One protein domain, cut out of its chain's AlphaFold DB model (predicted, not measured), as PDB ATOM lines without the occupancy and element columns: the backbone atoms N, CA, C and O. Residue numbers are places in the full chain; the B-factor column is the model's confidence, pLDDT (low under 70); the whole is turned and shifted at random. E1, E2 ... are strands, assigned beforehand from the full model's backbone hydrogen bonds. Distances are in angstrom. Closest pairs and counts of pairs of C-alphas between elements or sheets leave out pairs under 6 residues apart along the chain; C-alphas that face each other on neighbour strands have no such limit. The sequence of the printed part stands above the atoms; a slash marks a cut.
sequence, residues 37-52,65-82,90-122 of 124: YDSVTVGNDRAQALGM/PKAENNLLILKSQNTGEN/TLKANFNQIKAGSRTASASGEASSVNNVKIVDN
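This is residues 37 to 52, 65 to 82 and 90 to 122 of the 124 residues of an uncharacterized protein of Methanothrix sp (UniProt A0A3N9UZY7). Two narrow ribbons, each two strands wide, run lengthwise over each other in a long, thin, open stack: E1 and E2 beside E5 and E6 make one ribbon, E3 and E4 beside E7 and E8 the other. The ribbons are only partly face to face, close where E2 and E6 lie over E3 and E7 and wider apart toward E1 and E4. The printed part has 67 residues with no named helix and eight named strands, E1 to E8 in chain order, in four parallel two-stranded sheets: E1 with E5, E2 with E6, E3 with E7 and E4 with E8. The class is all strand. The whole is only just extended, close to loose, with a radius of gyration of the C-alphas of 16.4 A and spans of 55 by 23 by 13 A.

E2, residues 45 to 51, is 20.4 A long, and E6, residues 103 to 109, is 20.5 A. E1, residues 37 to 42, begins with C-alpha 37 at (131.487, 134.996, 174.356) and is 13.9 A long. E5, residues 93 to 100, is 18.9 A long and bends by 72 degrees at residue 96. E3 is residues 66 to 68 and E7 residues 112 to 114. E4, residues 71 to 75, is 12.8 A long. E8, residues 117 to 121, is 13.2 A long and ends with C-alpha 121 at (132.658, 131.163, 159.933).

E2 and E6 are parallel at 9 degrees, with N 51 and O 108 at 2.8 A, within hydrogen-bond range. The closest C-alphas of E2 and E3, Ala 49 and Ala 67, are 4.9 A apart. Those of E6 and E7, Ala 107 and Ser 113, are 5.3 A apart. E3 and E7 are parallel at 11 degrees, with N 67 and O 112 at 2.9 A. E1 runs on into E2 at 16 degrees, and E5 into E6 at 30 degrees. E1 and E5 are parallel at 34 degrees, with N 99 and O 40 at 2.8 A. E3 runs on into E4 at 26 degrees, and E7 into E8 at 21 degrees. E4 and E8 are parallel at 5 degrees, with N 73 and O 118 at 2.9 A. E4 and E5 are near each other, with 9 pairs of C-alphas within 10 A. E1 is apart from E4 and from E8.

The outline is a rod, and the two farthest C-alphas, those of Met 52 and Asn 82, are 55.2 A apart. Residues 53 to 64 are not printed, with 8.7 A between C-alphas 52 and 65; residues 83 to 89 are not printed, with 5.9 A between C-alphas 82 and 90. The links printed whole are tight. The mean pLDDT of the printed part is 76.3; residues 38, 52, 76 to 82, 90 to 93 and 122 are under 70.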
ATOM      1  N   TYR A  37     130.066 135.075 174.080       72.19
ATOM      2  CA  TYR A  37     131.487 134.996 174.356       72.19
ATOM      3  C   TYR A  37     132.202 136.062 173.529       72.19
ATOM      4  O   TYR A  37     132.074 136.116 172.304       72.19
ATOM      5  N   ASP A  38     132.973 136.911 174.204       66.56
ATOM      6  CA  ASP A  38     133.715 137.978 173.536       66.56
ATOM      7  C   ASP A  38     134.838 137.411 172.652       66.56
ATOM      8  O   ASP A  38     134.914 137.683 171.453       66.56
ATOM      9  N   SER A  39     135.669 136.522 173.202       71.06
ATOM     10  CA  SER A  39     136.691 135.848 172.406       71.06
ATOM     11  C   SER A  39     136.975 134.422 172.858       71.06
ATOM     12  O   SER A  39     136.925 134.097 174.042       71.06
ATOM     13  N   VAL A  40     137.309 133.574 171.887       76.00
ATOM     14  CA  VAL A  40     137.874 132.242 172.105       76.00
ATOM     15  C   VAL A  40     139.238 132.203 171.446       76.00
ATOM     16  O   VAL A  40     139.380 132.557 170.277       76.00
ATOM     17  N   THR A  41     140.249 131.775 172.197       79.25
ATOM     18  CA  THR A  41     141.610 131.619 171.682       79.25
ATOM     19  C   THR A  41     142.017 130.158 171.774       79.25
ATOM     20  O   THR A  41     142.059 129.594 172.865       79.25
ATOM     21  N   VAL A  42     142.333 129.549 170.633       78.94
ATOM     22  CA  VAL A  42     143.011 128.250 170.592       78.94
ATOM     23  C   VAL A  42     144.486 128.487 170.889       78.94
ATOM     24  O   VAL A  42     145.102 129.353 170.272       78.94
ATOM     25  N   GLY A  43     145.045 127.745 171.843       79.19
ATOM     26  CA  GLY A  43     146.422 127.924 172.296       79.19
ATOM     27  C   GLY A  43     147.492 127.655 171.229       79.19
ATOM     28  O   GLY A  43     147.223 127.175 170.123       79.19
ATOM     29  N   ASN A  44     148.734 127.970 171.597       82.62
ATOM     30  CA  ASN A  44     149.910 127.685 170.778       82.62
ATOM     31  C   ASN A  44     150.150 126.175 170.681       82.62
ATOM     32  O   ASN A  44     149.878 125.437 171.623       82.62
ATOM     33  N   ASP A  45     150.734 125.738 169.571       82.06
ATOM     34  CA  ASP A  45     151.111 124.340 169.369       82.06
ATOM     35  C   ASP A  45     152.404 124.249 168.561       82.06
ATOM     36  O   ASP A  45     152.716 125.141 167.760       82.06
ATOM     37  N   ARG A  46     153.152 123.160 168.736       85.94
ATOM     38  CA  ARG A  46     154.462 122.952 168.118       85.94
ATOM     39  C   ARG A  46     154.626 121.511 167.640       85.94
ATOM     40  O   ARG A  46     154.566 120.583 168.433       85.94
ATOM     41  N   ALA A  47     154.979 121.355 166.365       85.94
ATOM     42  CA  ALA A  47     155.376 120.084 165.768       85.94
ATOM     43  C   ALA A  47     156.819 120.157 165.248       85.94
ATOM     44  O   ALA A  47     157.242 121.166 164.667       85.94
ATOM     45  N   GLN A  48     157.586 119.082 165.441       87.69
ATOM     46  CA  GLN A  48     158.960 118.976 164.954       87.69
ATOM     47  C   GLN A  48     159.205 117.627 164.285       87.69
ATOM     48  O   GLN A  48     158.771 116.597 164.793       87.69
ATOM     49  N   ALA A  49     159.923 117.645 163.165       85.56
ATOM     50  CA  ALA A  49     160.356 116.452 162.453       85.56
ATOM     51  C   ALA A  49     161.852 116.543 162.156       85.56
ATOM     52  O   ALA A  49     162.350 117.571 161.692       85.56
ATOM     53  N   LEU A  50     162.562 115.451 162.424       82.88
ATOM     54  CA  LEU A  50     163.984 115.313 162.146       82.88
ATOM     55  C   LEU A  50     164.161 114.205 161.111       82.88
ATOM     56  O   LEU A  50     163.850 113.045 161.369       82.88
ATOM     57  N   GLY A  51     164.627 114.590 159.929       79.06
ATOM     58  CA  GLY A  51     164.926 113.709 158.815       79.06
ATOM     59  C   GLY A  51     166.395 113.349 158.804       79.06
ATOM     60  O   GLY A  51     167.229 114.133 158.355       79.06
ATOM     61  N   MET A  52     166.725 112.151 159.272       69.75
ATOM     62  CA  MET A  52     168.063 111.611 159.079       69.75
ATOM     63  C   MET A  52     168.108 111.048 157.656       69.75
ATOM     64  O   MET A  52     167.485 110.025 157.383       69.75
ATOM     65  N   PRO A  65     160.065 112.116 157.178       79.81
ATOM     66  CA  PRO A  65     159.472 112.627 158.408       79.81
ATOM     67  C   PRO A  65     158.743 113.947 158.164       79.81
ATOM     68  O   PRO A  65     159.258 114.854 157.500       79.81
ATOM     69  N   LYS A  66     157.525 114.049 158.698       83.31
ATOM     70  CA  LYS A  66     156.638 115.186 158.465       83.31
ATOM     71  C   LYS A  66     156.160 115.779 159.782       83.31
ATOM     72  O   LYS A  66     155.535 115.096 160.584       83.31
ATOM     73  N   ALA A  67     156.450 117.061 159.984       86.94
ATOM     74  CA  ALA A  67     155.884 117.846 161.072       86.94
ATOM     75  C   ALA A  67     154.610 118.525 160.573       86.94
ATOM     76  O   ALA A  67     154.681 119.423 159.732       86.94
ATOM     77  N   GLU A  68     153.455 118.123 161.092       84.25
ATOM     78  CA  GLU A  68     152.180 118.760 160.775       84.25
ATOM     79  C   GLU A  68     151.607 119.453 161.997       84.25
ATOM     80  O   GLU A  68     151.504 118.870 163.071       84.25
ATOM     81  N   ASN A  69     151.223 120.711 161.813       83.81
ATOM     82  CA  ASN A  69     150.626 121.518 162.860       83.81
ATOM     83  C   ASN A  69     149.397 122.271 162.330       83.81
ATOM     84  O   ASN A  69     149.314 123.496 162.394       83.81
ATOM     85  N   ASN A  70     148.471 121.524 161.732       82.31
ATOM     86  CA  ASN A  70     147.282 122.075 161.090       82.31
ATOM     87  C   ASN A  70     146.186 122.372 162.123       82.31
ATOM     88  O   ASN A  70     145.934 121.562 163.009       82.31
ATOM     89  N   LEU A  71     145.506 123.509 161.980       81.12
ATOM     90  CA  LEU A  71     144.373 123.910 162.810       81.12
ATOM     91  C   LEU A  71     143.195 124.310 161.921       81.12
ATOM     92  O   LEU A  71     143.284 125.260 161.140       81.12
ATOM     93  N   LEU A  72     142.078 123.604 162.081       77.19
ATOM     94  CA  LEU A  72     140.795 123.957 161.488       77.19
ATOM     95  C   LEU A  72     139.833 124.344 162.609       77.19
ATOM     96  O   LEU A  72     139.509 123.515 163.455       77.19
ATOM     97  N   ILE A  73     139.368 125.590 162.601       75.56
ATOM     98  CA  ILE A  73     138.299 126.040 163.490       75.56
ATOM     99  C   ILE A  73     137.040 126.218 162.653       75.56
ATOM    100  O   ILE A  73     136.993 127.063 161.760       75.56
ATOM    101  N   LEU A  74     136.030 125.399 162.941       71.44
ATOM    102  CA  LEU A  74     134.701 125.510 162.354       71.44
ATOM    103  C   LEU A  74     133.780 126.168 163.374       71.44
ATOM    104  O   LEU A  74     133.535 125.614 164.445       71.44
ATOM    105  N   LYS A  75     133.266 127.348 163.038       70.69
ATOM    106  CA  LYS A  75     132.260 128.034 163.840       70.69
ATOM    107  C   LYS A  75     130.882 127.740 163.264       70.69
ATOM    108  O   LYS A  75     130.544 128.205 162.176       70.69
ATOM    109  N   SER A  76     130.069 127.026 164.037       66.69
ATOM    110  CA  SER A  76     128.626 126.937 163.816       66.69
ATOM    111  C   SER A  76     127.904 127.591 164.986       66.69
ATOM    112  O   SER A  76     128.159 127.261 166.143       66.69
ATOM    113  N   GLN A  77     127.027 128.545 164.681       61.25
ATOM    114  CA  GLN A  77     126.119 129.164 165.655       61.25
ATOM    115  C   GLN A  77     124.728 128.520 165.618       61.25
ATOM    116  O   GLN A  77     123.822 128.960 166.327       61.25
ATOM    117  N   ASN A  78     124.557 127.477 164.798       58.84
ATOM    118  CA  ASN A  78     123.342 126.689 164.776       58.84
ATOM    119  C   ASN A  78     123.371 125.713 165.943       58.84
ATOM    120  O   ASN A  78     124.071 124.701 165.949       58.84
ATOM    121  N   THR A  79     122.566 126.032 166.942       54.25
ATOM    122  CA  THR A  79     122.052 125.046 167.875       54.25
ATOM    123  C   THR A  79     121.235 124.077 167.036       54.25
ATOM    124  O   THR A  79     120.293 124.515 166.371       54.25
ATOM    125  N   GLY A  80     121.595 122.798 166.994       51.25
ATOM    126  CA  GLY A  80     120.734 121.791 166.372       51.25
ATOM    127  C   GLY A  80     119.293 121.870 166.896       51.25
ATOM    128  O   GLY A  80     119.027 122.545 167.895       51.25
ATOM    129  N   GLU A  81     118.376 121.213 166.183       51.16
ATOM    130  CA  GLU A  81     116.933 121.204 166.454       51.16
ATOM    131  C   GLU A  81     116.586 121.218 167.947       51.16
ATOM    132  O   GLU A  81     117.122 120.432 168.726       51.16
ATOM    133  N   ASN A  82     115.686 122.146 168.295       48.31
ATOM    134  CA  ASN A  82     114.915 122.264 169.532       48.31
ATOM    135  C   ASN A  82     115.367 121.332 170.665       48.31
ATOM    136  O   ASN A  82     114.956 120.177 170.747       48.31
ATOM    137  N   THR A  90     115.977 127.867 170.837       60.00
ATOM    138  CA  THR A  90     117.325 127.570 170.342       60.00
ATOM    139  C   THR A  90     118.347 128.379 171.154       60.00
ATOM    140  O   THR A  90     118.429 129.599 171.024       60.00
ATOM    141  N   LEU A  91     119.084 127.717 172.053       60.78
ATOM    142  CA  LEU A  91     120.052 128.344 172.967       60.78
ATOM    143  C   LEU A  91     121.327 128.792 172.247       60.78
ATOM    144  O   LEU A  91     122.270 128.026 172.103       60.78
ATOM    145  N   LYS A  92     121.404 130.026 171.768       64.88
ATOM    146  CA  LYS A  92     122.518 130.448 170.910       64.88
ATOM    147  C   LYS A  92     123.780 130.769 171.711       64.88
ATOM    148  O   LYS A  92     123.738 131.516 172.689       64.88
ATOM    149  N   ALA A  93     124.918 130.264 171.232       67.94
ATOM    150  CA  ALA A  93     126.238 130.764 171.599       67.94
ATOM    151  C   ALA A  93     126.742 131.717 170.510       67.94
ATOM    152  O   ALA A  93     126.925 131.324 169.352       67.94
ATOM    153  N   ASN A  94     126.996 132.971 170.877       70.69
ATOM    154  CA  ASN A  94     127.634 133.929 169.985       70.69
ATOM    155  C   ASN A  94     129.106 134.073 170.340       70.69
ATOM    156  O   ASN A  94     129.433 134.312 171.496       70.69
ATOM    157  N   PHE A  95     129.979 133.956 169.343       74.56
ATOM    158  CA  PHE A  95     131.409 134.212 169.495       74.56
ATOM    159  C   PHE A  95     131.773 135.404 168.619       74.56
ATOM    160  O   PHE A  95     131.633 135.313 167.394       74.56
ATOM    161  N   ASN A  96     132.216 136.509 169.222       71.44
ATOM    162  CA  ASN A  96     132.579 137.708 168.460       71.44
ATOM    163  C   ASN A  96     133.940 137.543 167.781       71.44
ATOM    164  O   ASN A  96     134.105 137.935 166.628       71.44
ATOM    165  N   GLN A  97     134.906 136.937 168.474       73.06
ATOM    166  CA  GLN A  97     136.248 136.708 167.948       73.06
ATOM    167  C   GLN A  97     136.720 135.277 168.203       73.06
ATOM    168  O   GLN A  97     136.625 134.759 169.314       73.06
ATOM    169  N   ILE A  98     137.299 134.660 167.177       77.12
ATOM    170  CA  ILE A  98     138.023 133.395 167.284       77.12
ATOM    171  C   ILE A  98     139.468 133.664 166.877       77.12
ATOM    172  O   ILE A  98     139.731 134.178 165.791       77.12
ATOM    173  N   LYS A  99     140.405 133.330 167.761       80.25
ATOM    174  CA  LYS A  99     141.839 133.533 167.559       80.25
ATOM    175  C   LYS A  99     142.553 132.190 167.564       80.25
ATOM    176  O   LYS A  99     142.271 131.323 168.388       80.25
ATOM    177  N   ALA A 100     143.505 132.045 166.655       81.19
ATOM    178  CA  ALA A 100     144.482 130.971 166.693       81.19
ATOM    179  C   ALA A 100     145.784 131.511 167.290       81.19
ATOM    180  O   ALA A 100     146.284 132.551 166.855       81.19
ATOM    181  N   GLY A 101     146.325 130.810 168.280       80.44
ATOM    182  CA  GLY A 101     147.676 131.022 168.781       80.44
ATOM    183  C   GLY A 101     148.736 130.631 167.750       80.44
ATOM    184  O   GLY A 101     148.440 130.125 166.665       80.44
ATOM    185  N   SER A 102     150.001 130.856 168.094       82.69
ATOM    186  CA  SER A 102     151.141 130.494 167.259       82.69
ATOM    187  C   SER A 102     151.130 129.003 166.936       82.69
ATOM    188  O   SER A 102     151.182 128.149 167.822       82.69
ATOM    189  N   ARG A 103     151.110 128.697 165.642       84.75
ATOM    190  CA  ARG A 103     151.328 127.351 165.122       84.75
ATOM    191  C   ARG A 103     152.753 127.297 164.594       84.75
ATOM    192  O   ARG A 103     153.146 128.116 163.766       84.75
ATOM    193  N   THR A 104     153.563 126.385 165.108       86.56
ATOM    194  CA  THR A 104     154.947 126.216 164.652       86.56
ATOM    195  C   THR A 104     155.144 124.789 164.173       86.56
ATOM    196  O   THR A 104     154.991 123.848 164.947       86.56
ATOM    197  N   ALA A 105     155.485 124.620 162.898       86.62
ATOM    198  CA  ALA A 105     155.957 123.356 162.350       86.62
ATOM    199  C   ALA A 105     157.396 123.567 161.883       86.62
ATOM    200  O   ALA A 105     157.665 124.499 161.127       86.62
ATOM    201  N   SER A 106     158.320 122.737 162.358       87.94
ATOM    202  CA  SER A 106     159.734 122.815 161.975       87.94
ATOM    203  C   SER A 106     160.233 121.461 161.498       87.94
ATOM    204  O   SER A 106     159.914 120.436 162.100       87.94
ATOM    205  N   ALA A 107     161.017 121.470 160.426       87.69
ATOM    206  CA  ALA A 107     161.660 120.291 159.874       87.69
ATOM    207  C   ALA A 107     163.160 120.550 159.703       87.69
ATOM    208  O   ALA A 107     163.566 121.659 159.359       87.69
ATOM    209  N   SER A 108     163.978 119.532 159.959       83.81
ATOM    210  CA  SER A 108     165.426 119.569 159.735       83.81
ATOM    211  C   SER A 108     165.887 118.290 159.039       83.81
ATOM    212  O   SER A 108     165.331 117.224 159.301       83.81
ATOM    213  N   GLY A 109     166.894 118.393 158.165       79.56
ATOM    214  CA  GLY A 109     167.374 117.288 157.331       79.56
ATOM    215  C   GLY A 109     166.406 116.922 156.198       79.56
ATOM    216  O   GLY A 109     165.709 117.790 155.677       79.56
ATOM    217  N   GLU A 110     166.358 115.646 155.801       81.50
ATOM    218  CA  GLU A 110     165.403 115.139 154.797       81.50
ATOM    219  C   GLU A 110     163.994 115.019 155.411       81.50
ATOM    220  O   GLU A 110     163.515 113.928 155.706       81.50
ATOM    221  N   ALA A 111     163.342 116.151 155.677       84.94
ATOM    222  CA  ALA A 111     162.026 116.226 156.310       84.94
ATOM    223  C   ALA A 111     161.189 117.380 155.739       84.94
ATOM    224  O   ALA A 111     161.707 118.286 155.089       84.94
ATOM    225  N   SER A 112     159.880 117.364 156.002       84.38
ATOM    226  CA  SER A 112     158.959 118.435 155.596       84.38
ATOM    227  C   SER A 112     158.137 118.959 156.770       84.38
ATOM    228  O   SER A 112     157.872 118.244 157.737       84.38
ATOM    229  N   SER A 113     157.734 120.226 156.696       86.06
ATOM    230  CA  SER A 113     156.895 120.870 157.708       86.06
ATOM    231  C   SER A 113     155.710 121.571 157.063       86.06
ATOM    232  O   SER A 113     155.886 122.300 156.088       86.06
ATOM    233  N   VAL A 114     154.521 121.385 157.635       85.19
ATOM    234  CA  VAL A 114     153.281 122.015 157.174       85.19
ATOM    235  C   VAL A 114     152.517 122.585 158.361       85.19
ATOM    236  O   VAL A 114     152.351 121.939 159.396       85.19
ATOM    237  N   ASN A 115     152.032 123.806 158.187       83.62
ATOM    238  CA  ASN A 115     151.205 124.501 159.152       83.62
ATOM    239  C   ASN A 115     150.119 125.266 158.399       83.62
ATOM    240  O   ASN A 115     150.380 126.329 157.838       83.62
ATOM    241  N   ASN A 116     148.916 124.704 158.378       82.62
ATOM    242  CA  ASN A 116     147.747 125.358 157.814       82.62
ATOM    243  C   ASN A 116     146.813 125.794 158.936       82.62
ATOM    244  O   ASN A 116     146.387 124.965 159.740       82.62
ATOM    245  N   VAL A 117     146.441 127.071 158.946       81.56
ATOM    246  CA  VAL A 117     145.386 127.590 159.820       81.56
ATOM    247  C   VAL A 117     144.206 127.991 158.956       81.56
ATOM    248  O   VAL A 117     144.341 128.825 158.064       81.56
ATOM    249  N   LYS A 118     143.044 127.397 159.222       81.44
ATOM    250  CA  LYS A 118     141.791 127.747 158.559       81.44
ATOM    251  C   LYS A 118     140.721 128.006 159.609       81.44
ATOM    252  O   LYS A 118     140.417 127.136 160.419       81.44
ATOM    253  N   ILE A 119     140.147 129.200 159.568       77.88
ATOM    254  CA  ILE A 119     138.979 129.572 160.365       77.88
ATOM    255  C   ILE A 119     137.826 129.713 159.382       77.88
ATOM    256  O   ILE A 119     137.943 130.432 158.389       77.88
ATOM    257  N   VAL A 120     136.753 128.963 159.611       76.62
ATOM    258  CA  VAL A 120     135.549 129.013 158.786       76.62
ATOM    259  C   VAL A 120     134.399 129.465 159.658       76.62
ATOM    260  O   VAL A 120     134.005 128.762 160.591       76.62
ATOM    261  N   ASP A 121     133.859 130.628 159.317       70.69
ATOM    262  CA  ASP A 121     132.658 131.163 159.933       70.69
ATOM    263  C   ASP A 121     131.430 130.785 159.105       70.69
ATOM    264  O   ASP A 121     131.439 130.896 157.880       70.69
ATOM    265  N   ASN A 122     130.361 130.387 159.798       62.00
ATOM    266  CA  ASN A 122     129.008 130.307 159.254       62.00
ATOM    267  C   ASN A 122     128.853 129.311 158.087       62.00
ATOM    268  O   ASN A 122     128.563 129.681 156.949       62.00
TER     269      ASN A 122